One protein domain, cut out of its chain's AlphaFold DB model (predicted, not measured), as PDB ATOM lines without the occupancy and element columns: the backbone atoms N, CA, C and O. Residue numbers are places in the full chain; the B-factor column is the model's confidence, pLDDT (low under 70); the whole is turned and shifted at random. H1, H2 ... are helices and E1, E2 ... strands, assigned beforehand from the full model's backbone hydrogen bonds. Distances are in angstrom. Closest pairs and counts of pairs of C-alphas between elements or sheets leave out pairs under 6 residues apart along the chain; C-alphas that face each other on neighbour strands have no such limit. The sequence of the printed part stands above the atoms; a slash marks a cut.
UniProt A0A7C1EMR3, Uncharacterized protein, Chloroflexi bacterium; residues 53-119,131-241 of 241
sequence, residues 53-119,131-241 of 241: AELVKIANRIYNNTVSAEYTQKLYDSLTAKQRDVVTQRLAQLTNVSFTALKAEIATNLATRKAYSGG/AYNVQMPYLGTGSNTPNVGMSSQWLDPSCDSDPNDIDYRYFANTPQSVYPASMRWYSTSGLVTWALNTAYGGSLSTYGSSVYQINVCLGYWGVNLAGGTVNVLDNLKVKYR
ATOM      1  N   ALA A  53     -35.689  27.426  -3.236       93.19
ATOM      2  CA  ALA A  53     -35.955  26.870  -1.911       93.19
ATOM      3  C   ALA A  53     -36.777  25.569  -1.973       93.19
ATOM      4  O   ALA A  53     -36.520  24.632  -1.211       93.19
ATOM      5  N   GLU A  54     -37.752  25.481  -2.878       93.25
ATOM      6  CA  GLU A  54     -38.537  24.262  -3.098       93.25
ATOM      7  C   GLU A  54     -37.697  23.171  -3.759       93.25
ATOM      8  O   GLU A  54     -37.740  22.019  -3.327       93.25
ATOM      9  N   LEU A  55     -36.860  23.533  -4.732       95.12
ATOM     10  CA  LEU A  55     -35.923  22.610  -5.373       95.12
ATOM     11  C   LEU A  55     -34.933  22.017  -4.363       95.12
ATOM     12  O   LEU A  55     -34.681  20.814  -4.387       95.12
ATOM     13  N   VAL A  56     -34.437  22.814  -3.413       96.31
ATOM     14  CA  VAL A  56     -33.588  22.326  -2.314       96.31
ATOM     15  C   VAL A  56     -34.345  21.361  -1.397       96.31
ATOM     16  O   VAL A  56     -33.797  20.322  -1.017       96.31
ATOM     17  N   LYS A  57     -35.610  21.648  -1.052       95.50
ATOM     18  CA  LYS A  57     -36.447  20.712  -0.275       95.50
ATOM     19  C   LYS A  57     -36.627  19.393  -1.019       95.50
ATOM     20  O   LYS A  57     -36.487  18.330  -0.417       95.50
ATOM     21  N   ILE A  58     -36.886  19.452  -2.321       94.81
ATOM     22  CA  ILE A  58     -37.028  18.269  -3.169       94.81
ATOM     23  C   ILE A  58     -35.715  17.480  -3.243       94.81
ATOM     24  O   ILE A  58     -35.739  16.264  -3.076       94.81
ATOM     25  N   ALA A  59     -34.568  18.146  -3.395       97.44
ATOM     26  CA  ALA A  59     -33.255  17.500  -3.371       97.44
ATOM     27  C   ALA A  59     -33.022  16.719  -2.066       97.44
ATOM     28  O   ALA A  59     -32.597  15.566  -2.107       97.44
ATOM     29  N   ASN A  60     -33.369  17.297  -0.910       97.44
ATOM     30  CA  ASN A  60     -33.269  16.594   0.374       97.44
ATOM     31  C   ASN A  60     -34.192  15.356   0.423       97.44
ATOM     32  O   ASN A  60     -33.806  14.327   0.973       97.44
ATOM     33  N   ARG A  61     -35.395  15.425  -0.167       96.62
ATOM     34  CA  ARG A  61     -36.308  14.269  -0.263       96.62
ATOM     35  C   ARG A  61     -35.754  13.162  -1.160       96.62
ATOM     36  O   ARG A  61     -35.833  11.994  -0.795       96.62
ATOM     37  N   ILE A  62     -35.166  13.529  -2.302       97.00
ATOM     38  CA  ILE A  62     -34.483  12.593  -3.209       97.00
ATOM     39  C   ILE A  62     -33.325  11.905  -2.479       97.00
ATOM     40  O   ILE A  62     -33.251  10.680  -2.489       97.00
ATOM     41  N   TYR A  63     -32.464  12.675  -1.807       97.62
ATOM     42  CA  TYR A  63     -31.324  12.149  -1.050       97.62
ATOM     43  C   TYR A  63     -31.753  11.178   0.059       97.62
ATOM     44  O   TYR A  63     -31.184  10.100   0.194       97.62
ATOM     45  N   ASN A  64     -32.813  11.515   0.796       95.31
ATOM     46  CA  ASN A  64     -33.356  10.671   1.862       95.31
ATOM     47  C   ASN A  64     -34.235   9.510   1.347       95.31
ATOM     48  O   ASN A  64     -34.868   8.835   2.155       95.31
ATOM     49  N   ASN A  65     -34.316   9.288   0.026       89.44
ATOM     50  CA  ASN A  65     -35.177   8.286  -0.616       89.44
ATOM     51  C   ASN A  65     -36.653   8.342  -0.158       89.44
ATOM     52  O   ASN A  65     -37.335   7.322  -0.103       89.44
ATOM     53  N   THR A  66     -37.178   9.534   0.153       93.12
ATOM     54  CA  THR A  66     -38.592   9.721   0.547       93.12
ATOM     55  C   THR A  66     -39.515  10.008  -0.639       93.12
ATOM     56  O   THR A  66     -40.696  10.303  -0.464       93.12
ATOM     57  N   VAL A  67     -38.984   9.920  -1.858       90.00
ATOM     58  CA  VAL A  67     -39.724   9.969  -3.123       90.00
ATOM     59  C   VAL A  67     -39.323   8.779  -3.991       90.00
ATOM     60  O   VAL A  67     -38.185   8.313  -3.931       90.00
ATOM     61  N   SER A  68     -40.258   8.273  -4.797       90.06
ATOM     62  CA  SER A  68     -40.001   7.126  -5.671       90.06
ATOM     63  C   SER A  68     -39.107   7.496  -6.856       90.06
ATOM     64  O   SER A  68     -39.116   8.634  -7.326       90.06
ATOM     65  N   ALA A  69     -38.399   6.509  -7.408       90.56
ATOM     66  CA  ALA A  69     -37.639   6.667  -8.648       90.56
ATOM     67  C   ALA A  69     -38.503   7.166  -9.823       90.56
ATOM     68  O   ALA A  69     -38.046   7.973 -10.629       90.56
ATOM     69  N   GLU A  70     -39.765   6.731  -9.892       88.44
ATOM     70  CA  GLU A  70     -40.722   7.195 -10.902       88.44
ATOM     71  C   GLU A  70     -41.031   8.689 -10.754       88.44
ATOM     72  O   GLU A  70     -40.986   9.435 -11.733       88.44
ATOM     73  N   TYR A  71     -41.310   9.139  -9.527       89.38
ATOM     74  CA  TYR A  71     -41.526  10.555  -9.247       89.38
ATOM     75  C   TYR A  71     -40.282  11.371  -9.599       89.38
ATOM     76  O   TYR A  71     -40.388  12.414 -10.244       89.38
ATOM     77  N   THR A  72     -39.099  10.880  -9.224       93.12
ATOM     78  CA  THR A  72     -37.838  11.553  -9.525       93.12
ATOM     79  C   THR A  72     -37.608  11.702 -11.027       93.12
ATOM     80  O   THR A  72     -37.184  12.774 -11.450       93.12
ATOM     81  N   GLN A  73     -37.935  10.690 -11.837       91.38
ATOM     82  CA  GLN A  73     -37.865  10.815 -13.293       91.38
ATOM     83  C   GLN A  73     -38.824  11.891 -13.810       91.38
ATOM     84  O   GLN A  73     -38.398  12.794 -14.523       91.38
ATOM     85  N   LYS A  74     -40.111  11.819 -13.437       90.38
ATOM     86  CA  LYS A  74     -41.123  12.782 -13.906       90.38
ATOM     87  C   LYS A  74     -40.729  14.216 -13.555       90.38
ATOM     88  O   LYS A  74     -40.851  15.114 -14.383       90.38
ATOM     89  N   LEU A  75     -40.201  14.415 -12.348       91.44
ATOM     90  CA  LEU A  75     -39.627  15.686 -11.930       91.44
ATOM     91  C   LEU A  75     -38.464  16.095 -12.842       91.44
ATOM     92  O   LEU A  75     -38.489  17.198 -13.378       91.44
ATOM     93  N   TYR A  76     -37.466  15.230 -13.033       93.06
ATOM     94  CA  TYR A  76     -36.284  15.525 -13.849       93.06
ATOM     95  C   TYR A  76     -36.652  15.995 -15.265       93.06
ATOM     96  O   TYR A  76     -36.092  16.986 -15.749       93.06
ATOM     97  N   ASP A  77     -37.626  15.326 -15.885       90.69
ATOM     98  CA  ASP A  77     -38.124  15.630 -17.230       90.69
ATOM     99  C   ASP A  77     -38.913  16.949 -17.280       90.69
ATOM    100  O   ASP A  77     -38.841  17.677 -18.268       90.69
ATOM    101  N   SER A  78     -39.630  17.291 -16.205       90.19
ATOM    102  CA  SER A  78     -40.430  18.522 -16.117       90.19
ATOM    103  C   SER A  78     -39.614  19.796 -15.862       90.19
ATOM    104  O   SER A  78     -40.082  20.898 -16.147       90.19
ATOM    105  N   LEU A  79     -38.413  19.668 -15.290       91.88
ATOM    106  CA  LEU A  79     -37.597  20.808 -14.876       91.88
ATOM    107  C   LEU A  79     -36.798  21.408 -16.038       91.88
ATOM    108  O   LEU A  79     -36.350  20.724 -16.960       91.88
ATOM    109  N   THR A  80     -36.525  22.707 -15.959       92.19
ATOM    110  CA  THR A  80     -35.538  23.357 -16.833       92.19
ATOM    111  C   THR A  80     -34.110  22.936 -16.467       92.19
ATOM    112  O   THR A  80     -33.841  22.465 -15.361       92.19
ATOM    113  N   ALA A  81     -33.149  23.161 -17.371       91.69
ATOM    114  CA  ALA A  81     -31.734  22.894 -17.092       91.69
ATOM    115  C   ALA A  81     -31.222  23.656 -15.853       91.69
ATOM    116  O   ALA A  81     -30.519  23.078 -15.029       91.69
ATOM    117  N   LYS A  82     -31.638  24.919 -15.679       93.00
ATOM    118  CA  LYS A  82     -31.272  25.735 -14.512       93.00
ATOM    119  C   LYS A  82     -31.808  25.136 -13.210       93.00
ATOM    120  O   LYS A  82     -31.072  25.033 -12.237       93.00
ATOM    121  N   GLN A  83     -33.067  24.702 -13.191       94.81
ATOM    122  CA  GLN A  83     -33.660  24.093 -11.996       94.81
ATOM    123  C   GLN A  83     -33.028  22.729 -11.677       94.81
ATOM    124  O   GLN A  83     -32.783  22.422 -10.511       94.81
ATOM    125  N   ARG A  84     -32.698  21.928 -12.702       95.69
ATOM    126  CA  ARG A  84     -31.927  20.688 -12.514       95.69
ATOM    127  C   ARG A  84     -30.549  20.949 -11.911       95.69
ATOM    128  O   ARG A  84     -30.118  20.167 -11.065       95.69
ATOM    129  N   ASP A  85     -29.881  22.037 -12.295       95.94
ATOM    130  CA  ASP A  85     -28.598  22.429 -11.703       95.94
ATOM    131  C   ASP A  85     -28.745  22.772 -10.211       95.94
ATOM    132  O   ASP A  85     -27.916  22.326  -9.424       95.94
ATOM    133  N   VAL A  86     -29.821  23.449  -9.786       96.81
ATOM    134  CA  VAL A  86     -30.082  23.738  -8.357       96.81
ATOM    135  C   VAL A  86     -30.237  22.450  -7.541       96.81
ATOM    136  O   VAL A  86     -29.580  22.273  -6.512       96.81
ATOM    137  N   VAL A  87     -31.070  21.515  -8.011       97.75
ATOM    138  CA  VAL A  87     -31.262  20.219  -7.335       97.75
ATOM    139  C   VAL A  87     -29.950  19.427  -7.312       97.75
ATOM    140  O   VAL A  87     -29.560  18.905  -6.269       97.75
ATOM    141  N   THR A  88     -29.230  19.377  -8.437       98.12
ATOM    142  CA  THR A  88     -27.963  18.643  -8.555       98.12
ATOM    143  C   THR A  88     -26.876  19.237  -7.666       98.12
ATOM    144  O   THR A  88     -26.172  18.488  -6.996       98.12
ATOM    145  N   GLN A  89     -26.756  20.563  -7.597       98.25
ATOM    146  CA  GLN A  89     -25.798  21.231  -6.720       98.25
ATOM    147  C   GLN A  89     -26.078  20.896  -5.252       98.25
ATOM    148  O   GLN A  89     -25.148  20.623  -4.492       98.25
ATOM    149  N   ARG A  90     -27.354  20.849  -4.852       98.25
ATOM    150  CA  ARG A  90     -27.727  20.436  -3.498       98.25
ATOM    151  C   ARG A  90     -27.399  18.966  -3.227       98.25
ATOM    152  O   ARG A  90     -26.859  18.658  -2.167       98.25
ATOM    153  N   LEU A  91     -27.683  18.063  -4.163       98.50
ATOM    154  CA  LEU A  91     -27.321  16.648  -4.028       98.50
ATOM    155  C   LEU A  91     -25.803  16.449  -3.965       98.50
ATOM    156  O   LEU A  91     -25.334  15.655  -3.154       98.50
ATOM    157  N   ALA A  92     -25.033  17.212  -4.743       98.19
ATOM    158  CA  ALA A  92     -23.576  17.186  -4.703       98.19
ATOM    159  C   ALA A  92     -23.040  17.595  -3.320       98.19
ATOM    160  O   ALA A  92     -22.167  16.925  -2.780       98.19
ATOM    161  N   GLN A  93     -23.625  18.617  -2.681       98.12
ATOM    162  CA  GLN A  93     -23.286  18.978  -1.296       98.12
ATOM    163  C   GLN A  93     -23.581  17.842  -0.305       98.12
ATOM    164  O   GLN A  93     -22.757  17.548   0.554       98.12
ATOM    165  N   LEU A  94     -24.748  17.197  -0.421       98.12
ATOM    166  CA  LEU A  94     -25.173  16.114   0.479       98.12
ATOM    167  C   LEU A  94     -24.353  14.827   0.309       98.12
ATOM    168  O   LEU A  94     -24.230  14.041   1.245       98.12
ATOM    169  N   THR A  95     -23.800  14.610  -0.882       97.56
ATOM    170  CA  THR A  95     -22.978  13.439  -1.231       97.56
ATOM    171  C   THR A  95     -21.480  13.727  -1.200       97.56
ATOM    172  O   THR A  95     -20.685  12.850  -1.521       97.56
ATOM    173  N   ASN A  96     -21.080  14.937  -0.790       97.25
ATOM    174  CA  ASN A  96     -19.688  15.388  -0.782       97.25
ATOM    175  C   ASN A  96     -18.990  15.250  -2.156       97.25
ATOM    176  O   ASN A  96     -17.817  14.891  -2.259       97.25
ATOM    177  N   VAL A  97     -19.729  15.533  -3.227       96.38
ATOM    178  CA  VAL A  97     -19.260  15.519  -4.614       96.38
ATOM    179  C   VAL A  97     -18.888  16.929  -5.061       96.38
ATOM    180  O   VAL A  97     -19.617  17.894  -4.825       96.38
ATOM    181  N   SER A  98     -17.766  17.058  -5.773       96.38
ATOM    182  CA  SER A  98     -17.393  18.314  -6.423       96.38
ATOM    183  C   SER A  98     -18.336  18.600  -7.589       96.38
ATOM    184  O   SER A  98     -18.285  17.932  -8.621       96.38
ATOM    185  N   PHE A  99     -19.187  19.621  -7.448       94.94
ATOM    186  CA  PHE A  99     -20.123  20.010  -8.508       94.94
ATOM    187  C   PHE A  99     -19.397  20.433  -9.795       94.94
ATOM    188  O   PHE A  99     -19.840  20.106 -10.891       94.94
ATOM    189  N   THR A 100     -18.243  21.094  -9.674       95.19
ATOM    190  CA  THR A 100     -17.404  21.464 -10.824       95.19
ATOM    191  C   THR A 100     -16.871  20.233 -11.552       95.19
ATOM    192  O   THR A 100     -16.948  20.171 -12.777       95.19
ATOM    193  N   ALA A 101     -16.366  19.240 -10.815       92.31
ATOM    194  CA  ALA A 101     -15.829  18.023 -11.420       92.31
ATOM    195  C   ALA A 101     -16.937  17.166 -12.051       92.31
ATOM    196  O   ALA A 101     -16.775  16.685 -13.167       92.31
ATOM    197  N   LEU A 102     -18.107  17.087 -11.409       93.31
ATOM    198  CA  LEU A 102     -19.300  16.476 -11.993       93.31
ATOM    199  C   LEU A 102     -19.704  17.159 -13.312       93.31
ATOM    200  O   LEU A 102     -20.035  16.481 -14.277       93.31
ATOM    201  N   LYS A 103     -19.677  18.496 -13.390       93.56
ATOM    202  CA  LYS A 103     -19.994  19.214 -14.639       93.56
ATOM    203  C   LYS A 103     -18.961  18.951 -15.735       93.56
ATOM    204  O   LYS A 103     -19.354  18.874 -16.898       93.56
ATOM    205  N   ALA A 104     -17.687  18.787 -15.376       89.19
ATOM    206  CA  ALA A 104     -16.655  18.361 -16.317       89.19
ATOM    207  C   ALA A 104     -16.935  16.944 -16.846       89.19
ATOM    208  O   ALA A 104     -16.971  16.760 -18.058       89.19
ATOM    209  N   GLU A 105     -17.259  15.987 -15.968       86.69
ATOM    210  CA  GLU A 105     -17.653  14.621 -16.356       86.69
ATOM    211  C   GLU A 105     -18.886  14.621 -17.277       86.69
ATOM    212  O   GLU A 105     -18.875  13.992 -18.330       86.69
ATOM    213  N   ILE A 106     -19.932  15.391 -16.953       87.50
ATOM    214  CA  ILE A 106     -21.125  15.530 -17.809       87.50
ATOM    215  C   ILE A 106     -20.748  16.027 -19.210       87.50
ATOM    216  O   ILE A 106     -21.309  15.556 -20.205       87.50
ATOM    217  N   ALA A 107     -19.829  16.992 -19.299       83.62
ATOM    218  CA  ALA A 107     -19.371  17.540 -20.571       83.62
ATOM    219  C   ALA A 107     -18.588  16.498 -21.386       83.62
ATOM    220  O   ALA A 107     -18.877  16.342 -22.576       83.62
ATOM    221  N   THR A 108     -17.683  15.747 -20.748       78.50
ATOM    222  CA  THR A 108     -16.951  14.630 -21.366       78.50
ATOM    223  C   THR A 108     -17.919  13.554 -21.853       78.50
ATOM    224  O   THR A 108     -17.970  13.274 -23.048       78.50
ATOM    225  N   ASN A 109     -18.816  13.071 -20.988       74.19
ATOM    226  CA  ASN A 109     -19.837  12.081 -21.337       74.19
ATOM    227  C   ASN A 109     -20.739  12.542 -22.485       74.19
ATOM    228  O   ASN A 109     -21.189  11.738 -23.301       74.19
ATOM    229  N   LEU A 110     -21.075  13.833 -22.562       67.50
ATOM    230  CA  LEU A 110     -21.855  14.378 -23.673       67.50
ATOM    231  C   LEU A 110     -21.057  14.389 -24.986       67.50
ATOM    232  O   LEU A 110     -21.630  14.081 -26.033       67.50
ATOM    233  N   ALA A 111     -19.770  14.736 -24.948       62.84
ATOM    234  CA  ALA A 111     -18.891  14.714 -26.115       62.84
ATOM    235  C   ALA A 111     -18.698  13.283 -26.637       62.84
ATOM    236  O   ALA A 111     -18.931  13.022 -27.819       62.84
ATOM    237  N   THR A 112     -18.404  12.351 -25.734       62.88
ATOM    238  CA  THR A 112     -18.263  10.918 -26.000       62.88
ATOM    239  C   THR A 112     -19.551  10.336 -26.597       62.88
ATOM    240  O   THR A 112     -19.533   9.736 -27.672       62.88
ATOM    241  N   ARG A 113     -20.727  10.623 -26.015       58.91
ATOM    242  CA  ARG A 113     -22.026  10.197 -26.580       58.91
ATOM    243  C   ARG A 113     -22.310  10.770 -27.968       58.91
ATOM    244  O   ARG A 113     -22.862  10.057 -28.803       58.91
ATOM    245  N   LYS A 114     -21.957  12.035 -28.232       49.72
ATOM    246  CA  LYS A 114     -22.122  12.646 -29.563       49.72
ATOM    247  C   LYS A 114     -21.248  11.955 -30.606       49.72
ATOM    248  O   LYS A 114     -21.747  11.671 -31.693       49.72
ATOM    249  N   ALA A 115     -20.004  11.623 -30.261       47.62
ATOM    250  CA  ALA A 115     -19.108  10.870 -31.137       47.62
ATOM    251  C   ALA A 115     -19.677   9.483 -31.496       47.62
ATOM    252  O   ALA A 115     -19.588   9.071 -32.649       47.62
ATOM    253  N   TYR A 116     -20.354   8.811 -30.557       49.78
ATOM    254  CA  TYR A 116     -21.000   7.510 -30.789       49.78
ATOM    255  C   TYR A 116     -22.383   7.575 -31.462       49.78
ATOM    256  O   TYR A 116     -22.895   6.554 -31.914       49.78
ATOM    257  N   SER A 117     -23.012   8.755 -31.535       40.94
ATOM    258  CA  SER A 117     -24.324   8.948 -32.179       40.94
ATOM    259  C   SER A 117     -24.263   9.104 -33.708       40.94
ATOM    260  O   SER A 117     -25.304   9.077 -34.365       40.94
ATOM    261  N   GLY A 118     -23.060   9.222 -34.285       35.75
ATOM    262  CA  GLY A 118     -22.833   9.029 -35.718       35.75
ATOM    263  C   GLY A 118     -22.926   7.537 -36.022       35.75
ATOM    264  O   GLY A 118     -22.050   6.786 -35.610       35.75
ATOM    265  N   GLY A 119     -24.035   7.120 -36.636       37.69
ATOM    266  CA  GLY A 119     -24.507   5.734 -36.683       37.69
ATOM    267  C   GLY A 119     -23.425   4.668 -36.850       37.69
ATOM    268  O   GLY A 119     -22.613   4.791 -37.747       37.69
ATOM    269  N   ALA A 131     -19.038  -7.852 -29.261       43.59
ATOM    270  CA  ALA A 131     -20.315  -8.355 -29.725       43.59
ATOM    271  C   ALA A 131     -21.431  -7.321 -29.539       43.59
ATOM    272  O   ALA A 131     -22.290  -7.235 -30.412       43.59
ATOM    273  N   TYR A 132     -21.409  -6.471 -28.497       50.72
ATOM    274  CA  TYR A 132     -22.588  -5.644 -28.205       50.72
ATOM    275  C   TYR A 132     -22.313  -4.316 -27.477       50.72
ATOM    276  O   TYR A 132     -22.653  -4.194 -26.307       50.72
ATOM    277  N   ASN A 133     -21.763  -3.301 -28.151       56.91
ATOM    278  CA  ASN A 133     -21.672  -1.944 -27.585       56.91
ATOM    279  C   ASN A 133     -22.939  -1.159 -27.922       56.91
ATOM    280  O   ASN A 133     -23.163  -0.833 -29.091       56.91
ATOM    281  N   VAL A 134     -23.787  -0.879 -26.933       65.81
ATOM    282  CA  VAL A 134     -25.056  -0.178 -27.173       65.81
ATOM    283  C   VAL A 134     -25.350   0.816 -26.057       65.81
ATOM    284  O   VAL A 134     -25.067   0.576 -24.884       65.81
ATOM    285  N   GLN A 135     -25.948   1.943 -26.432       74.06
ATOM    286  CA  GLN A 135     -26.569   2.844 -25.476       74.06
ATOM    287  C   GLN A 135     -27.837   2.207 -24.905       74.06
ATOM    288  O   GLN A 135     -28.739   1.819 -25.649       74.06
ATOM    289  N   MET A 136     -27.912   2.118 -23.580       78.25
ATOM    290  CA  MET A 136     -29.065   1.593 -22.863       78.25
ATOM    291  C   MET A 136     -29.882   2.773 -22.319       78.25
ATOM    292  O   MET A 136     -29.462   3.389 -21.340       78.25
ATOM    293  N   PRO A 137     -31.034   3.125 -22.922       81.94
ATOM    294  CA  PRO A 137     -31.836   4.250 -22.455       81.94
ATOM    295  C   PRO A 137     -32.699   3.883 -21.240       81.94
ATOM    296  O   PRO A 137     -32.954   2.707 -20.961       81.94
ATOM    297  N   TYR A 138     -33.155   4.905 -20.519       80.50
ATOM    298  CA  TYR A 138     -34.025   4.761 -19.354       80.50
ATOM    299  C   TYR A 138     -35.389   4.160 -19.734       80.50
ATOM    300  O   TYR A 138     -35.965   4.501 -20.770       80.50
ATOM    301  N   LEU A 139     -35.914   3.247 -18.908       73.12
ATOM    302  CA  LEU A 139     -37.119   2.468 -19.223       73.12
ATOM    303  C   LEU A 139     -38.435   3.220 -18.978       73.12
ATOM    304  O   LEU A 139     -39.443   2.795 -19.525       73.12
ATOM    305  N   GLY A 140     -38.470   4.293 -18.177       58.06
ATOM    306  CA  GLY A 140     -39.730   5.002 -17.899       58.06
ATOM    307  C   GLY A 140     -40.825   4.058 -17.390       58.06
ATOM    308  O   GLY A 140     -41.847   3.930 -18.040       58.06
ATOM    309  N   THR A 141     -40.555   3.329 -16.296       49.72
ATOM    310  CA  THR A 141     -41.468   2.403 -15.580       49.72
ATOM    311  C   THR A 141     -42.549   1.709 -16.427       49.72
ATOM    312  O   THR A 141     -43.639   2.237 -16.623       49.72
ATOM    313  N   GLY A 142     -42.308   0.455 -16.821       44.25
ATOM    314  CA  GLY A 142     -43.372  -0.412 -17.337       44.25
ATOM    315  C   GLY A 142     -42.857  -1.547 -18.209       44.25
ATOM    316  O   GLY A 142     -42.401  -1.320 -19.320       44.25
ATOM    317  N   SER A 143     -42.896  -2.774 -17.687       44.09
ATOM    318  CA  SER A 143     -42.941  -4.041 -18.444       44.09
ATOM    319  C   SER A 143     -42.999  -5.198 -17.424       44.09
ATOM    320  O   SER A 143     -42.597  -5.015 -16.277       44.09
ATOM    321  N   ASN A 144     -43.493  -6.374 -17.791       50.66
ATOM    322  CA  ASN A 144     -43.574  -7.550 -16.909       50.66
ATOM    323  C   ASN A 144     -42.427  -8.554 -17.153       50.66
ATOM    324  O   ASN A 144     -42.529  -9.717 -16.776       50.66
ATOM    325  N   THR A 145     -41.341  -8.135 -17.811       54.41
ATOM    326  CA  THR A 145     -40.167  -8.985 -18.079       54.41
ATOM    327  C   THR A 145     -39.244  -9.113 -16.855       54.41
ATOM    328  O   THR A 145     -39.280  -8.252 -15.971       54.41
ATOM    329  N   PRO A 146     -38.426 -10.183 -16.754       61.09
ATOM    330  CA  PRO A 146     -37.571 -10.401 -15.592       61.09
ATOM    331  C   PRO A 146     -36.559  -9.264 -15.433       61.09
ATOM    332  O   PRO A 146     -35.790  -8.952 -16.343       61.09
ATOM    333  N   ASN A 147     -36.585  -8.650 -14.252       72.62
ATOM    334  CA  ASN A 147     -35.613  -7.654 -13.831       72.62
ATOM    335  C   ASN A 147     -34.274  -8.346 -13.565       72.62
ATOM    336  O   ASN A 147     -34.232  -9.344 -12.845       72.62
ATOM    337  N   VAL A 148     -33.184  -7.790 -14.087       80.88
ATOM    338  CA  VAL A 148     -31.833  -8.259 -13.784       80.88
ATOM    339  C   VAL A 148     -31.133  -7.197 -12.944       80.88
ATOM    340  O   VAL A 148     -31.007  -6.039 -13.349       80.88
ATOM    341  N   GLY A 149     -30.727  -7.587 -11.736       84.38
ATOM    342  CA  GLY A 149     -29.905  -6.749 -10.874       84.38
ATOM    343  C   GLY A 149     -28.432  -6.832 -11.238       84.38
ATOM    344  O   GLY A 149     -27.975  -7.840 -11.774       84.38
ATOM    345  N   MET A 150     -27.694  -5.775 -10.913       90.44
ATOM    346  CA  MET A 150     -26.238  -5.832 -10.925       90.44
ATOM    347  C   MET A 150     -25.770  -6.801  -9.833       90.44
ATOM    348  O   MET A 150     -26.271  -6.761  -8.710       90.44
ATOM    349  N   SER A 151     -24.853  -7.702 -10.171       88.94
ATOM    350  CA  SER A 151     -24.336  -8.735  -9.267       88.94
ATOM    351  C   SER A 151     -22.967  -8.399  -8.688       88.94
ATOM    352  O   SER A 151     -22.566  -8.990  -7.692       88.94
ATOM    353  N   SER A 152     -22.228  -7.492  -9.324       91.62
ATOM    354  CA  SER A 152     -20.877  -7.125  -8.906       91.62
ATOM    355  C   SER A 152     -20.434  -5.818  -9.546       91.62
ATOM    356  O   SER A 152     -20.915  -5.452 -10.621       91.62
ATOM    357  N   GLN A 153     -19.469  -5.165  -8.909       93.06
ATOM    358  CA  GLN A 153     -18.868  -3.928  -9.372       93.06
ATOM    359  C   GLN A 153     -17.370  -3.880  -9.069       93.06
ATOM    360  O   GLN A 153     -16.920  -4.413  -8.055       93.06
ATOM    361  N   TRP A 154     -16.602  -3.228  -9.937       92.44
ATOM    362  CA  TRP A 154     -15.177  -2.966  -9.731       92.44
ATOM    363  C   TRP A 154     -14.738  -1.706 -10.469       92.44
ATOM    364  O   TRP A 154     -15.418  -1.234 -11.379       92.44
ATOM    365  N   LEU A 155     -13.597  -1.159 -10.052       89.50
ATOM    366  CA  LEU A 155     -12.928  -0.094 -10.785       89.50
ATOM    367  C   LEU A 155     -12.353  -0.652 -12.082       89.50
ATOM    368  O   LEU A 155     -11.658  -1.670 -12.069       89.50
ATOM    369  N   ASP A 156     -12.639   0.023 -13.181       84.31
ATOM    370  CA  ASP A 156     -12.189  -0.352 -14.507       84.31
ATOM    371  C   ASP A 156     -11.911   0.902 -15.342       84.31
ATOM    372  O   ASP A 156     -12.816   1.396 -16.008       84.31
ATOM    373  N   PRO A 157     -10.657   1.380 -15.363       74.56
ATOM    374  CA  PRO A 157     -10.247   2.527 -16.175       74.56
ATOM    375  C   PRO A 157     -10.395   2.310 -17.686       74.56
ATOM    376  O   PRO A 157     -10.081   3.189 -18.463       74.56
ATOM    377  N   SER A 158     -10.773   1.114 -18.141       72.81
ATOM    378  CA  SER A 158     -10.954   0.817 -19.564       72.81
ATOM    379  C   SER A 158     -12.417   0.646 -19.962       72.81
ATOM    380  O   SER A 158     -12.692   0.236 -21.089       72.81
ATOM    381  N   CYS A 159     -13.356   0.924 -19.052       75.50
ATOM    382  CA  CYS A 159     -14.753   0.557 -19.241       75.50
ATOM    383  C   CYS A 159     -15.392   1.300 -20.420       75.50
ATOM    384  O   CYS A 159     -15.972   0.661 -21.301       75.50
ATOM    385  N   ASP A 160     -15.282   2.626 -20.469       68.81
ATOM    386  CA  ASP A 160     -15.869   3.445 -21.532       68.81
ATOM    387  C   ASP A 160     -14.886   3.807 -22.666       68.81
ATOM    388  O   ASP A 160     -15.265   4.459 -23.643       68.81
ATOM    389  N   SER A 161     -13.669   3.253 -22.602       65.25
ATOM    390  CA  SER A 161     -12.546   3.477 -23.525       65.25
ATOM    391  C   SER A 161     -11.794   4.805 -23.356       65.25
ATOM    392  O   SER A 161     -10.939   5.097 -24.195       65.25
ATOM    393  N   ASP A 162     -12.030   5.560 -22.278       67.19
ATOM    394  CA  ASP A 162     -11.143   6.635 -21.827       67.19
ATOM    395  C   ASP A 162     -10.242   6.155 -20.669       67.19
ATOM    396  O   ASP A 162     -10.660   6.089 -19.521       67.19
ATOM    397  N   PRO A 163      -8.959   5.831 -20.918       65.75
ATOM    398  CA  PRO A 163      -8.051   5.397 -19.856       65.75
ATOM    399  C   PRO A 163      -7.672   6.505 -18.863       65.75
ATOM    400  O   PRO A 163      -6.929   6.237 -17.914       65.75
ATOM    401  N   ASN A 164      -8.083   7.754 -19.109       69.69
ATOM    402  CA  ASN A 164      -7.673   8.910 -18.316       69.69
ATOM    403  C   ASN A 164      -8.647   9.251 -17.187       69.69
ATOM    404  O   ASN A 164      -8.306  10.098 -16.354       69.69
ATOM    405  N   ASP A 165      -9.815   8.616 -17.129       72.31
ATOM    406  CA  ASP A 165     -10.740   8.762 -16.019       72.31
ATOM    407  C   ASP A 165     -11.006   7.440 -15.287       72.31
ATOM    408  O   ASP A 165     -10.562   6.348 -15.646       72.31
ATOM    409  N   ILE A 166     -11.575   7.591 -14.091       79.94
ATOM    410  CA  ILE A 166     -11.832   6.475 -13.192       79.94
ATOM    411  C   ILE A 166     -13.285   6.078 -13.371       79.94
ATOM    412  O   ILE A 166     -14.194   6.761 -12.892       79.94
ATOM    413  N   ASP A 167     -13.461   4.923 -13.985       86.06
ATOM    414  CA  ASP A 167     -14.755   4.319 -14.224       86.06
ATOM    415  C   ASP A 167     -15.032   3.154 -13.275       86.06
ATOM    416  O   ASP A 167     -14.144   2.410 -12.839       86.06
ATOM    417  N   TYR A 168     -16.313   2.964 -12.982       91.19
ATOM    418  CA  TYR A 168     -16.840   1.762 -12.364       91.19
ATOM    419  C   TYR A 168     -17.549   0.914 -13.410       91.19
ATOM    420  O   TYR A 168     -18.469   1.372 -14.092       91.19
ATOM    421  N   ARG A 169     -17.188  -0.367 -13.458       90.56
ATOM    422  CA  ARG A 169     -17.921  -1.382 -14.209       90.56
ATOM    423  C   ARG A 169     -18.940  -2.051 -13.296       90.56
ATOM    424  O   ARG A 169     -18.564  -2.597 -12.261       90.56
ATOM    425  N   TYR A 170     -20.208  -2.059 -13.699       92.94
ATOM    426  CA  TYR A 170     -21.276  -2.832 -13.058       92.94
ATOM    427  C   TYR A 170     -21.680  -3.987 -13.955       92.94
ATOM    428  O   TYR A 170     -22.016  -3.785 -15.119       92.94
ATOM    429  N   PHE A 171     -21.657  -5.193 -13.407       90.94
ATOM    430  CA  PHE A 171     -21.898  -6.418 -14.151       90.94
ATOM    431  C   PHE A 171     -23.223  -7.061 -13.753       90.94
ATOM    432  O   PHE A 171     -23.562  -7.129 -12.570       90.94
ATOM    433  N   ALA A 172     -23.937  -7.582 -14.747       88.50
ATOM    434  CA  ALA A 172     -25.165  -8.343 -14.594       88.50
ATOM    435  C   ALA A 172     -25.143  -9.597 -15.482       88.50
ATOM    436  O   ALA A 172     -24.918  -9.513 -16.692       88.50
ATOM    437  N   ASN A 173     -25.451 -10.752 -14.883       85.88
ATOM    438  CA  ASN A 173     -25.763 -11.980 -15.615       85.88
ATOM    439  C   ASN A 173     -27.238 -11.988 -16.004       85.88
ATOM    440  O   ASN A 173     -28.112 -11.830 -15.151       85.88
ATOM    441  N   THR A 174     -27.526 -12.232 -17.274       77.75
ATOM    442  CA  THR A 174     -28.896 -12.294 -17.769       77.75
ATOM    443  C   THR A 174     -29.330 -13.756 -17.917       77.75
ATOM    444  O   THR A 174     -28.587 -14.578 -18.452       77.75
ATOM    445  N   PRO A 175     -30.542 -14.123 -17.467       70.62
ATOM    446  CA  PRO A 175     -30.996 -15.519 -17.468       70.62
ATOM    447  C   PRO A 175     -31.319 -16.069 -18.867       70.62
ATOM    448  O   PRO A 175     -31.583 -17.257 -19.018       70.62
ATOM    449  N   GLN A 176     -31.329 -15.214 -19.889       71.12
ATOM    450  CA  GLN A 176     -31.607 -15.563 -21.278       71.12
ATOM    451  C   GLN A 176     -30.677 -14.780 -22.205       71.12
ATOM    452  O   GLN A 176     -30.080 -13.789 -21.781       71.12
ATOM    453  N   SER A 177     -30.560 -15.237 -23.454       68.75
ATOM    454  CA  SER A 177     -29.817 -14.538 -24.502       68.75
ATOM    455  C   SER A 177     -30.456 -13.174 -24.746       68.75
ATOM    456  O   SER A 177     -31.634 -13.082 -25.092       68.75
ATOM    457  N   VAL A 178     -29.677 -12.117 -24.575       64.12
ATOM    458  CA  VAL A 178     -30.116 -10.729 -24.639       64.12
ATOM    459  C   VAL A 178     -29.420 -10.046 -25.772       64.12
ATOM    460  O   VAL A 178     -28.203 -10.129 -25.914       64.12
ATOM    461  N   TYR A 179     -30.208  -9.305 -26.534       67.25
ATOM    462  CA  TYR A 179     -29.666  -8.301 -27.417       67.25
ATOM    463  C   TYR A 179     -29.572  -6.982 -26.641       67.25
ATOM    464  O   TYR A 179     -30.622  -6.427 -26.297       67.25
ATOM    465  N   PRO A 180     -28.374  -6.445 -26.341       60.22
ATOM    466  CA  PRO A 180     -28.248  -5.270 -25.473       60.22
ATOM    467  C   PRO A 180     -28.995  -4.027 -25.972       60.22
ATOM    468  O   PRO A 180     -29.452  -3.231 -25.160       60.22
ATOM    469  N   ALA A 181     -29.272  -3.906 -27.277       66.56
ATOM    470  CA  ALA A 181     -30.105  -2.811 -27.794       66.56
ATOM    471  C   ALA A 181     -31.577  -2.856 -27.334       66.56
ATOM    472  O   ALA A 181     -32.272  -1.833 -27.325       66.56
ATOM    473  N   SER A 182     -32.071  -4.031 -26.937       71.44
ATOM    474  CA  SER A 182     -33.414  -4.200 -26.365       71.44
ATOM    475  C   SER A 182     -33.472  -3.872 -24.871       71.44
ATOM    476  O   SER A 182     -34.561  -3.752 -24.305       71.44
ATOM    477  N   MET A 183     -32.313  -3.684 -24.234       77.25
ATOM    478  CA  MET A 183     -32.227  -3.435 -22.804       77.25
ATOM    479  C   MET A 183     -32.496  -1.981 -22.475       77.25
ATOM    480  O   MET A 183     -32.215  -1.058 -23.242       77.25
ATOM    481  N   ARG A 184     -33.078  -1.784 -21.304       84.81
ATOM    482  CA  ARG A 184     -33.350  -0.495 -20.696       84.81
ATOM    483  C   ARG A 184     -32.930  -0.557 -19.243       84.81
ATOM    484  O   ARG A 184     -33.065  -1.605 -18.605       84.81
ATOM    485  N   TRP A 185     -32.457   0.559 -18.711       88.88
ATOM    486  CA  TRP A 185     -32.154   0.654 -17.288       88.88
ATOM    487  C   TRP A 185     -33.284   1.336 -16.538       88.88
ATOM    488  O   TRP A 185     -34.041   2.142 -17.083       88.88
ATOM    489  N   TYR A 186     -33.392   1.007 -15.264       89.94
ATOM    490  CA  TYR A 186     -34.201   1.739 -14.309       89.94
ATOM    491  C   TYR A 186     -33.531   1.661 -12.939       89.94
ATOM    492  O   TYR A 186     -32.576   0.905 -12.739       89.94
ATOM    493  N   SER A 187     -34.031   2.439 -11.985       91.81
ATOM    494  CA  SER A 187     -33.597   2.319 -10.602       91.81
ATOM    495  C   SER A 187     -34.767   2.207  -9.640       91.81
ATOM    496  O   SER A 187     -35.863   2.687  -9.918       91.81
ATOM    497  N   THR A 188     -34.529   1.559  -8.503       92.00
ATOM    498  CA  THR A 188     -35.424   1.571  -7.340       92.00
ATOM    499  C   THR A 188     -35.179   2.768  -6.417       92.00
ATOM    500  O   THR A 188     -36.023   3.049  -5.572       92.00
ATOM    501  N   SER A 189     -34.079   3.507  -6.597       93.94
ATOM    502  CA  SER A 189     -33.739   4.693  -5.804       93.94
ATOM    503  C   SER A 189     -33.941   5.974  -6.611       93.94
ATOM    504  O   SER A 189     -33.451   6.100  -7.734       93.94
ATOM    505  N   GLY A 190     -34.612   6.959  -6.008       94.50
ATOM    506  CA  GLY A 190     -34.712   8.303  -6.576       94.50
ATOM    507  C   GLY A 190     -33.340   8.958  -6.750       94.50
ATOM    508  O   GLY A 190     -33.077   9.557  -7.789       94.50
ATOM    509  N   LEU A 191     -32.436   8.791  -5.781       97.38
ATOM    510  CA  LEU A 191     -31.085   9.350  -5.851       97.38
ATOM    511  C   LEU A 191     -30.293   8.794  -7.042       97.38
ATOM    512  O   LEU A 191     -29.718   9.570  -7.802       97.38
ATOM    513  N   VAL A 192     -30.315   7.472  -7.244       96.44
ATOM    514  CA  VAL A 192     -29.643   6.832  -8.387       96.44
ATOM    515  C   VAL A 192     -30.277   7.275  -9.707       96.44
ATOM    516  O   VAL A 192     -29.553   7.654 -10.625       96.44
ATOM    517  N   THR A 193     -31.613   7.317  -9.801       95.44
ATOM    518  CA  THR A 193     -32.300   7.842 -10.994       95.44
ATOM    519  C   THR A 193     -31.855   9.265 -11.313       95.44
ATOM    520  O   THR A 193     -31.504   9.541 -12.458       95.44
ATOM    521  N   TRP A 194     -31.838  10.170 -10.330       97.00
ATOM    522  CA  TRP A 194     -31.419  11.553 -10.557       97.00
ATOM    523  C   TRP A 194     -29.962  11.626 -11.013       97.00
ATOM    524  O   TRP A 194     -29.662  12.238 -12.036       97.00
ATOM    525  N   ALA A 195     -29.061  10.979 -10.275       96.94
ATOM    526  CA  ALA A 195     -27.631  11.052 -10.528       96.94
ATOM    527  C   ALA A 195     -27.265  10.540 -11.926       96.94
ATOM    528  O   ALA A 195     -26.540  11.215 -12.657       96.94
ATOM    529  N   LEU A 196     -27.818   9.394 -12.333       94.19
ATOM    530  CA  LEU A 196     -27.519   8.803 -13.635       94.19
ATOM    531  C   LEU A 196     -28.191   9.557 -14.791       94.19
ATOM    532  O   LEU A 196     -27.594   9.702 -15.858       94.19
ATOM    533  N   ASN A 197     -29.388  10.115 -14.591       93.25
ATOM    534  CA  ASN A 197     -29.974  11.016 -15.584       93.25
ATOM    535  C   ASN A 197     -29.135  12.286 -15.767       93.25
ATOM    536  O   ASN A 197     -28.929  12.717 -16.901       93.25
ATOM    537  N   THR A 198     -28.615  12.857 -14.681       94.12
ATOM    538  CA  THR A 198     -27.731  14.028 -14.729       94.12
ATOM    539  C   THR A 198     -26.419  13.717 -15.446       94.12
ATOM    540  O   THR A 198     -26.061  14.420 -16.391       94.12
ATOM    541  N   ALA A 199     -25.713  12.664 -15.027       90.94
ATOM    542  CA  ALA A 199     -24.391  12.320 -15.548       90.94
ATOM    543  C   ALA A 199     -24.435  11.835 -17.011       90.94
ATOM    544  O   ALA A 199     -23.582  12.205 -17.819       90.94
ATOM    545  N   TYR A 200     -25.472  11.072 -17.376       86.50
ATOM    546  CA  TYR A 200     -25.544  10.346 -18.650       86.50
ATOM    547  C   TYR A 200     -26.754  10.712 -19.510       86.50
ATOM    548  O   TYR A 200     -27.043  10.034 -20.495       86.50
ATOM    549  N   GLY A 201     -27.488  11.780 -19.180       85.31
ATOM    550  CA  GLY A 201     -28.647  12.259 -19.949       85.31
ATOM    551  C   GLY A 201     -29.684  11.178 -20.265       85.31
ATOM    552  O   GLY A 201     -30.226  11.174 -21.365       85.31
ATOM    553  N   GLY A 202     -29.895  10.234 -19.346       82.06
ATOM    554  CA  GLY A 202     -30.880   9.159 -19.488       82.06
ATOM    555  C   GLY A 202     -30.421   7.928 -20.278       82.06
ATOM    556  O   GLY A 202     -31.212   6.999 -20.442       82.06
ATOM    557  N   SER A 203     -29.171   7.870 -20.749       83.94
ATOM    558  CA  SER A 203     -28.664   6.765 -21.575       83.94
ATOM    559  C   SER A 203     -27.283   6.303 -21.119       83.94
ATOM    560  O   SER A 203     -26.331   7.077 -21.179       83.94
ATOM    561  N   LEU A 204     -27.174   5.054 -20.660       84.94
ATOM    562  CA  LEU A 204     -25.939   4.494 -20.100       84.94
ATOM    563  C   LEU A 204     -25.108   3.778 -21.169       84.94
ATOM    564  O   LEU A 204     -25.661   3.108 -22.047       84.94
ATOM    565  N   SER A 205     -23.784   3.881 -21.057       79.44
ATOM    566  CA  SER A 205     -22.835   3.119 -21.870       79.44
ATOM    567  C   SER A 205     -22.804   1.667 -21.406       79.44
ATOM    568  O   SER A 205     -22.593   1.393 -20.222       79.44
ATOM    569  N   THR A 206     -23.028   0.731 -22.332       78.31
ATOM    570  CA  THR A 206     -23.010  -0.701 -22.020       78.31
ATOM    571  C   THR A 206     -22.256  -1.520 -23.046       78.31
ATOM    572  O   THR A 206     -22.241  -1.182 -24.233       78.31
ATOM    573  N   TYR A 207     -21.692  -2.635 -22.583       75.88
ATOM    574  CA  TYR A 207     -21.148  -3.670 -23.449       75.88
ATOM    575  C   TYR A 207     -21.304  -5.078 -22.869       75.88
ATOM    576  O   TYR A 207     -21.496  -5.269 -21.667       75.88
ATOM    577  N   GLY A 208     -21.179  -6.094 -23.719       72.06
ATOM    578  CA  GLY A 208     -21.181  -7.499 -23.316       72.06
ATOM    579  C   GLY A 208     -20.197  -8.317 -24.143       72.06
ATOM    580  O   GLY A 208     -20.068  -8.107 -25.347       72.06
ATOM    581  N   SER A 209     -19.523  -9.265 -23.495       70.44
ATOM    582  CA  SER A 209     -18.676 -10.280 -24.141       70.44
ATOM    583  C   SER A 209     -19.475 -11.508 -24.602       70.44
ATOM    584  O   SER A 209     -18.939 -12.378 -25.284       70.44
ATOM    585  N   SER A 210     -20.755 -11.599 -24.232       73.56
ATOM    586  CA  SER A 210     -21.696 -12.620 -24.691       73.56
ATOM    587  C   SER A 210     -23.133 -12.106 -24.602       73.56
ATOM    588  O   SER A 210     -23.397 -11.084 -23.973       73.56
ATOM    589  N   VAL A 211     -24.075 -12.857 -25.170       72.69
ATOM    590  CA  VAL A 211     -25.515 -12.579 -25.055       72.69
ATOM    591  C   VAL A 211     -26.075 -12.796 -23.641       72.69
ATOM    592  O   VAL A 211     -27.231 -12.482 -23.404       72.69
ATOM    593  N   TYR A 212     -25.297 -13.328 -22.694       77.62
ATOM    594  CA  TYR A 212     -25.758 -13.604 -21.323       77.62
ATOM    595  C   TYR A 212     -25.221 -12.607 -20.288       77.62
ATOM    596  O   TYR A 212     -25.329 -12.828 -19.081       77.62
ATOM    597  N   GLN A 213     -24.565 -11.541 -20.749       80.44
ATOM    598  CA  GLN A 213     -23.804 -10.639 -19.896       80.44
ATOM    599  C   GLN A 213     -23.990  -9.191 -20.316       80.44
ATOM    600  O   GLN A 213     -23.954  -8.862 -21.501       80.44
ATOM    601  N   ILE A 214     -24.129  -8.321 -19.320       83.25
ATOM    602  CA  ILE A 214     -24.185  -6.875 -19.507       83.25
ATOM    603  C   ILE A 214     -23.224  -6.225 -18.524       83.25
ATOM    604  O   ILE A 214     -23.258  -6.506 -17.327       83.25
ATOM    605  N   ASN A 215     -22.392  -5.337 -19.051       85.75
ATOM    606  CA  ASN A 215     -21.557  -4.423 -18.296       85.75
ATOM    607  C   ASN A 215     -22.077  -3.006 -18.523       85.75
ATOM    608  O   ASN A 215     -22.388  -2.638 -19.656       85.75
ATOM    609  N   VAL A 216     -22.161  -2.226 -17.454       88.19
ATOM    610  CA  VAL A 216     -22.509  -0.806 -17.475       88.19
ATOM    611  C   VAL A 216     -21.307  -0.022 -16.968       88.19
ATOM    612  O   VAL A 216     -20.807  -0.322 -15.883       88.19
ATOM    613  N   CYS A 217     -20.867   0.964 -17.743       86.94
ATOM    614  CA  CYS A 217     -19.746   1.831 -17.388       86.94
ATOM    615  C   CYS A 217     -20.264   3.140 -16.831       86.94
ATOM    616  O   CYS A 217     -21.064   3.809 -17.490       86.94
ATOM    617  N   LEU A 218     -19.845   3.456 -15.609       90.38
ATOM    618  CA  LEU A 218     -20.232   4.668 -14.909       90.38
ATOM    619  C   LEU A 218     -18.998   5.344 -14.297       90.38
ATOM    620  O   LEU A 218     -18.383   4.793 -13.385       90.38
ATOM    621  N   GLY A 219     -18.739   6.574 -14.717       89.56
ATOM    622  CA  GLY A 219     -17.758   7.491 -14.162       89.56
ATOM    623  C   GLY A 219     -17.925   7.777 -12.674       89.56
ATOM    624  O   GLY A 219     -19.009   7.686 -12.070       89.56
ATOM    625  N   TYR A 220     -16.790   8.122 -12.075       91.44
ATOM    626  CA  TYR A 220     -16.620   8.311 -10.645       91.44
ATOM    627  C   TYR A 220     -17.597   9.323 -10.034       91.44
ATOM    628  O   TYR A 220     -18.182   9.048  -8.980       91.44
ATOM    629  N   TRP A 221     -17.793  10.497 -10.640       94.38
ATOM    630  CA  TRP A 221     -18.609  11.551 -10.036       94.38
ATOM    631  C   TRP A 221     -20.094  11.230 -10.110       94.38
ATOM    632  O   TRP A 221     -20.796  11.446  -9.121       94.38
ATOM    633  N   GLY A 222     -20.569  10.651 -11.213       94.38
ATOM    634  CA  GLY A 222     -21.931  10.138 -11.329       94.38
ATOM    635  C   GLY A 222     -22.247   9.075 -10.272       94.38
ATOM    636  O   GLY A 222     -23.292   9.148  -9.623       94.38
ATOM    637  N   VAL A 223     -21.331   8.129 -10.032       95.81
ATOM    638  CA  VAL A 223     -21.497   7.088  -8.999       95.81
ATOM    639  C   VAL A 223     -21.492   7.673  -7.585       95.81
ATOM    640  O   VAL A 223     -22.328   7.300  -6.763       95.81
ATOM    641  N   ASN A 224     -20.596   8.612  -7.280       96.88
ATOM    642  CA  ASN A 224     -20.573   9.239  -5.956       96.88
ATOM    643  C   ASN A 224     -21.799  10.130  -5.715       96.88
ATOM    644  O   ASN A 224     -22.361  10.107  -4.621       96.88
ATOM    645  N   LEU A 225     -22.289  10.834  -6.743       97.88
ATOM    646  CA  LEU A 225     -23.538  11.597  -6.661       97.88
ATOM    647  C   LEU A 225     -24.735  10.674  -6.405       97.88
ATOM    648  O   LEU A 225     -25.691  11.058  -5.738       97.88
ATOM    649  N   ALA A 226     -24.668   9.439  -6.901       97.31
ATOM    650  CA  ALA A 226     -25.658   8.404  -6.650       97.31
ATOM    651  C   ALA A 226     -25.561   7.789  -5.238       97.31
ATOM    652  O   ALA A 226     -26.277   6.833  -4.956       97.31
ATOM    653  N   GLY A 227     -24.708   8.301  -4.343       97.25
ATOM    654  CA  GLY A 227     -24.512   7.762  -2.991       97.25
ATOM    655  C   GLY A 227     -23.477   6.635  -2.909       97.25
ATOM    656  O   GLY A 227     -23.444   5.911  -1.916       97.25
ATOM    657  N   GLY A 228     -22.637   6.481  -3.935       96.69
ATOM    658  CA  GLY A 228     -21.531   5.526  -3.961       96.69
ATOM    659  C   GLY A 228     -21.876   4.175  -4.593       96.69
ATOM    660  O   GLY A 228     -23.013   3.891  -4.973       96.69
ATOM    661  N   THR A 229     -20.856   3.323  -4.705       96.12
ATOM    662  CA  THR A 229     -20.912   2.091  -5.508       96.12
ATOM    663  C   THR A 229     -21.935   1.076  -5.019       96.12
ATOM    664  O   THR A 229     -22.622   0.457  -5.827       96.12
ATOM    665  N   VAL A 230     -22.067   0.920  -3.700       95.94
ATOM    666  CA  VAL A 230     -23.028  -0.009  -3.087       95.94
ATOM    667  C   VAL A 230     -24.460   0.422  -3.393       95.94
ATOM    668  O   VAL A 230     -25.262  -0.394  -3.835       95.94
ATOM    669  N   ASN A 231     -24.771   1.718  -3.265       96.19
ATOM    670  CA  ASN A 231     -26.120   2.205  -3.543       96.19
ATOM    671  C   ASN A 231     -26.503   2.015  -5.019       96.19
ATOM    672  O   ASN A 231     -27.639   1.645  -5.321       96.19
ATOM    673  N   VAL A 232     -25.553   2.220  -5.938       96.44
ATOM    674  CA  VAL A 232     -25.759   1.937  -7.364       96.44
ATOM    675  C   VAL A 232     -25.944   0.441  -7.603       96.44
ATOM    676  O   VAL A 232     -26.892   0.075  -8.288       96.44
ATOM    677  N   LEU A 233     -25.112  -0.428  -7.024       95.25
ATOM    678  CA  LEU A 233     -25.248  -1.882  -7.169       95.25
ATOM    679  C   LEU A 233     -26.643  -2.367  -6.734       95.25
ATOM    680  O   LEU A 233     -27.328  -3.088  -7.468       95.25
ATOM    681  N   ASP A 234     -27.088  -1.920  -5.563       93.81
ATOM    682  CA  ASP A 234     -28.341  -2.364  -4.960       93.81
ATOM    683  C   ASP A 234     -29.565  -1.872  -5.735       93.81
ATOM    684  O   ASP A 234     -30.570  -2.585  -5.822       93.81
ATOM    685  N   ASN A 235     -29.479  -0.692  -6.359       93.75
ATOM    686  CA  ASN A 235     -30.640  -0.022  -6.940       93.75
ATOM    687  C   ASN A 235     -30.642   0.077  -8.464       93.75
ATOM    688  O   ASN A 235     -31.709   0.317  -9.025       93.75
ATOM    689  N   LEU A 236     -29.514  -0.073  -9.158       93.50
ATOM    690  CA  LEU A 236     -29.472  -0.093 -10.619       93.50
ATOM    691  C   LEU A 236     -29.935  -1.458 -11.119       93.50
ATOM    692  O   LEU A 236     -29.406  -2.501 -10.729       93.50
ATOM    693  N   LYS A 237     -30.929  -1.442 -12.002       90.25
ATOM    694  CA  LYS A 237     -31.529  -2.635 -12.587       90.25
ATOM    695  C   LYS A 237     -31.654  -2.463 -14.093       90.25
ATOM    696  O   LYS A 237     -31.783  -1.348 -14.603       90.25
ATOM    697  N   VAL A 238     -31.646  -3.582 -14.803       86.00
ATOM    698  CA  VAL A 238     -31.823  -3.618 -16.254       86.00
ATOM    699  C   VAL A 238     -32.926  -4.581 -16.639       86.00
ATOM    700  O   VAL A 238     -33.215  -5.548 -15.928       86.00
ATOM    701  N   LYS A 239     -33.585  -4.283 -17.755       81.12
ATOM    702  CA  LYS A 239     -34.764  -5.009 -18.205       81.12
ATOM    703  C   LYS A 239     -34.989  -4.880 -19.707       81.12
ATOM    704  O   LYS A 239     -34.646  -3.866 -20.308       81.12
ATOM    705  N   TYR A 240     -35.610  -5.902 -20.282       74.94
ATOM    706  CA  TYR A 240     -36.068  -5.938 -21.669       74.94
ATOM    707  C   TYR A 240     -37.263  -5.014 -21.876       74.94
ATOM    708  O   TYR A 240     -38.195  -5.010 -21.058       74.94
ATOM    709  N   ARG A 241     -37.250  -4.287 -22.992       66.88
ATOM    710  CA  ARG A 241     -38.446  -3.634 -23.519       66.88
ATOM    711  C   ARG A 241     -39.351  -4.635 -24.226       66.88
ATOM    712  O   ARG A 241     -38.816  -5.445 -25.010       66.88
TER     713      ARG A 241
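Overview. This is residues 53 to 119 and 131 to 241 of the 241 residues of an uncharacterized protein of Chloroflexi bacterium (UniProt A0A7C1EMR3). A strongly twisted sheet of five strands and a small sheet, E4 and E7, make a partial sandwich with crossed strands, and helices H1, H2 and H3 gather at the far end of the long axis. H5 lies near the middle, between those helices and the sheets; H4 and H7 cover parts of opposite faces of the larger sheet. The printed part has 178 residues, with seven named helices and seven named strands in the order H1 H2 H3 H4 E1 E2 E3 E4 H5 E5 E6 H6 H7 E7. The larger sheet's order is E1, E5, E6, E3, E2, and both sheets are antiparallel. The class is mixed, and the whole is compact, with a radius of gyration of the C-alphas of 15.3 A and spans of 47 by 38 by 30 A.

Arrangement. H1, residues 53 to 63, touches H3, residues 81 to 94, at a steep tilt of 54 degrees; their closest C-alphas, Ala 59 and Val 87, are 5.2 A apart. H2, residues 69 to 78, touches the hub H5, residues 190 to 200, with closest C-alphas Ala 69 and Gly 190 at 3.9 A. H4, residues 99 to 116, touches H5 with residues 102 to 110 alone, closest at C-alphas Ile 106 and Ala 199, 5.1 A. H6, residues 220 to 225, touches H5 at C-alphas 199 and 222, 5.3 A. The larger sheet holds E1, residues 134 to 137, E5, 203 to 207, E6, 213 to 219, E3, 167 to 173, and E2, 152 to 155. Within hydrogen-bond range are N 136 and O 204 between the neighbours E1 and E5, at 2.9 A, N 215 and O 207 in the hairpin E5 and E6, at 2.8 A, N 168 and O 218 between the neighbours E6 and E3, at 2.8 A, and N 169 and O 154 in the hairpin E2 and E3, at 2.9 A. H4 and H7, residues 229 to 235, are on opposite faces, at heights over the sheet of 9.4 A and 9.7 A. E4, residues 183 to 187, and E7, residues 236 to 240, have N 184 and O 239 at 2.8 A. The two sheets form a sandwich, two sheets face to face, with strands at 53 degrees. In all seven helices every O i to N i+4 pair is within hydrogen-bond range.

Along the chain. H1 begins at C-alpha 53, (-35.955, 26.870, -1.911), and E7 ends at C-alpha 240, (-36.068, -5.938, -21.669). H4 is 25.6 A long, E6 20.0 A, H3 19.9 A and E3 19.7 A.

Size, cuts and confidence. The C-alphas farthest apart, Ala 53 and Ser 210, are 47.8 A apart. Residues 120 to 130 are not printed, with 16.3 A between C-alphas 119 and 131. The links E1 to E2 and E2 to E3 are long. The model's confidence is low, with a pLDDT under 70, at residues 110 to 119, 131 to 134, 140 to 146, 160 to 164 and 177 to 181 and at residue 241.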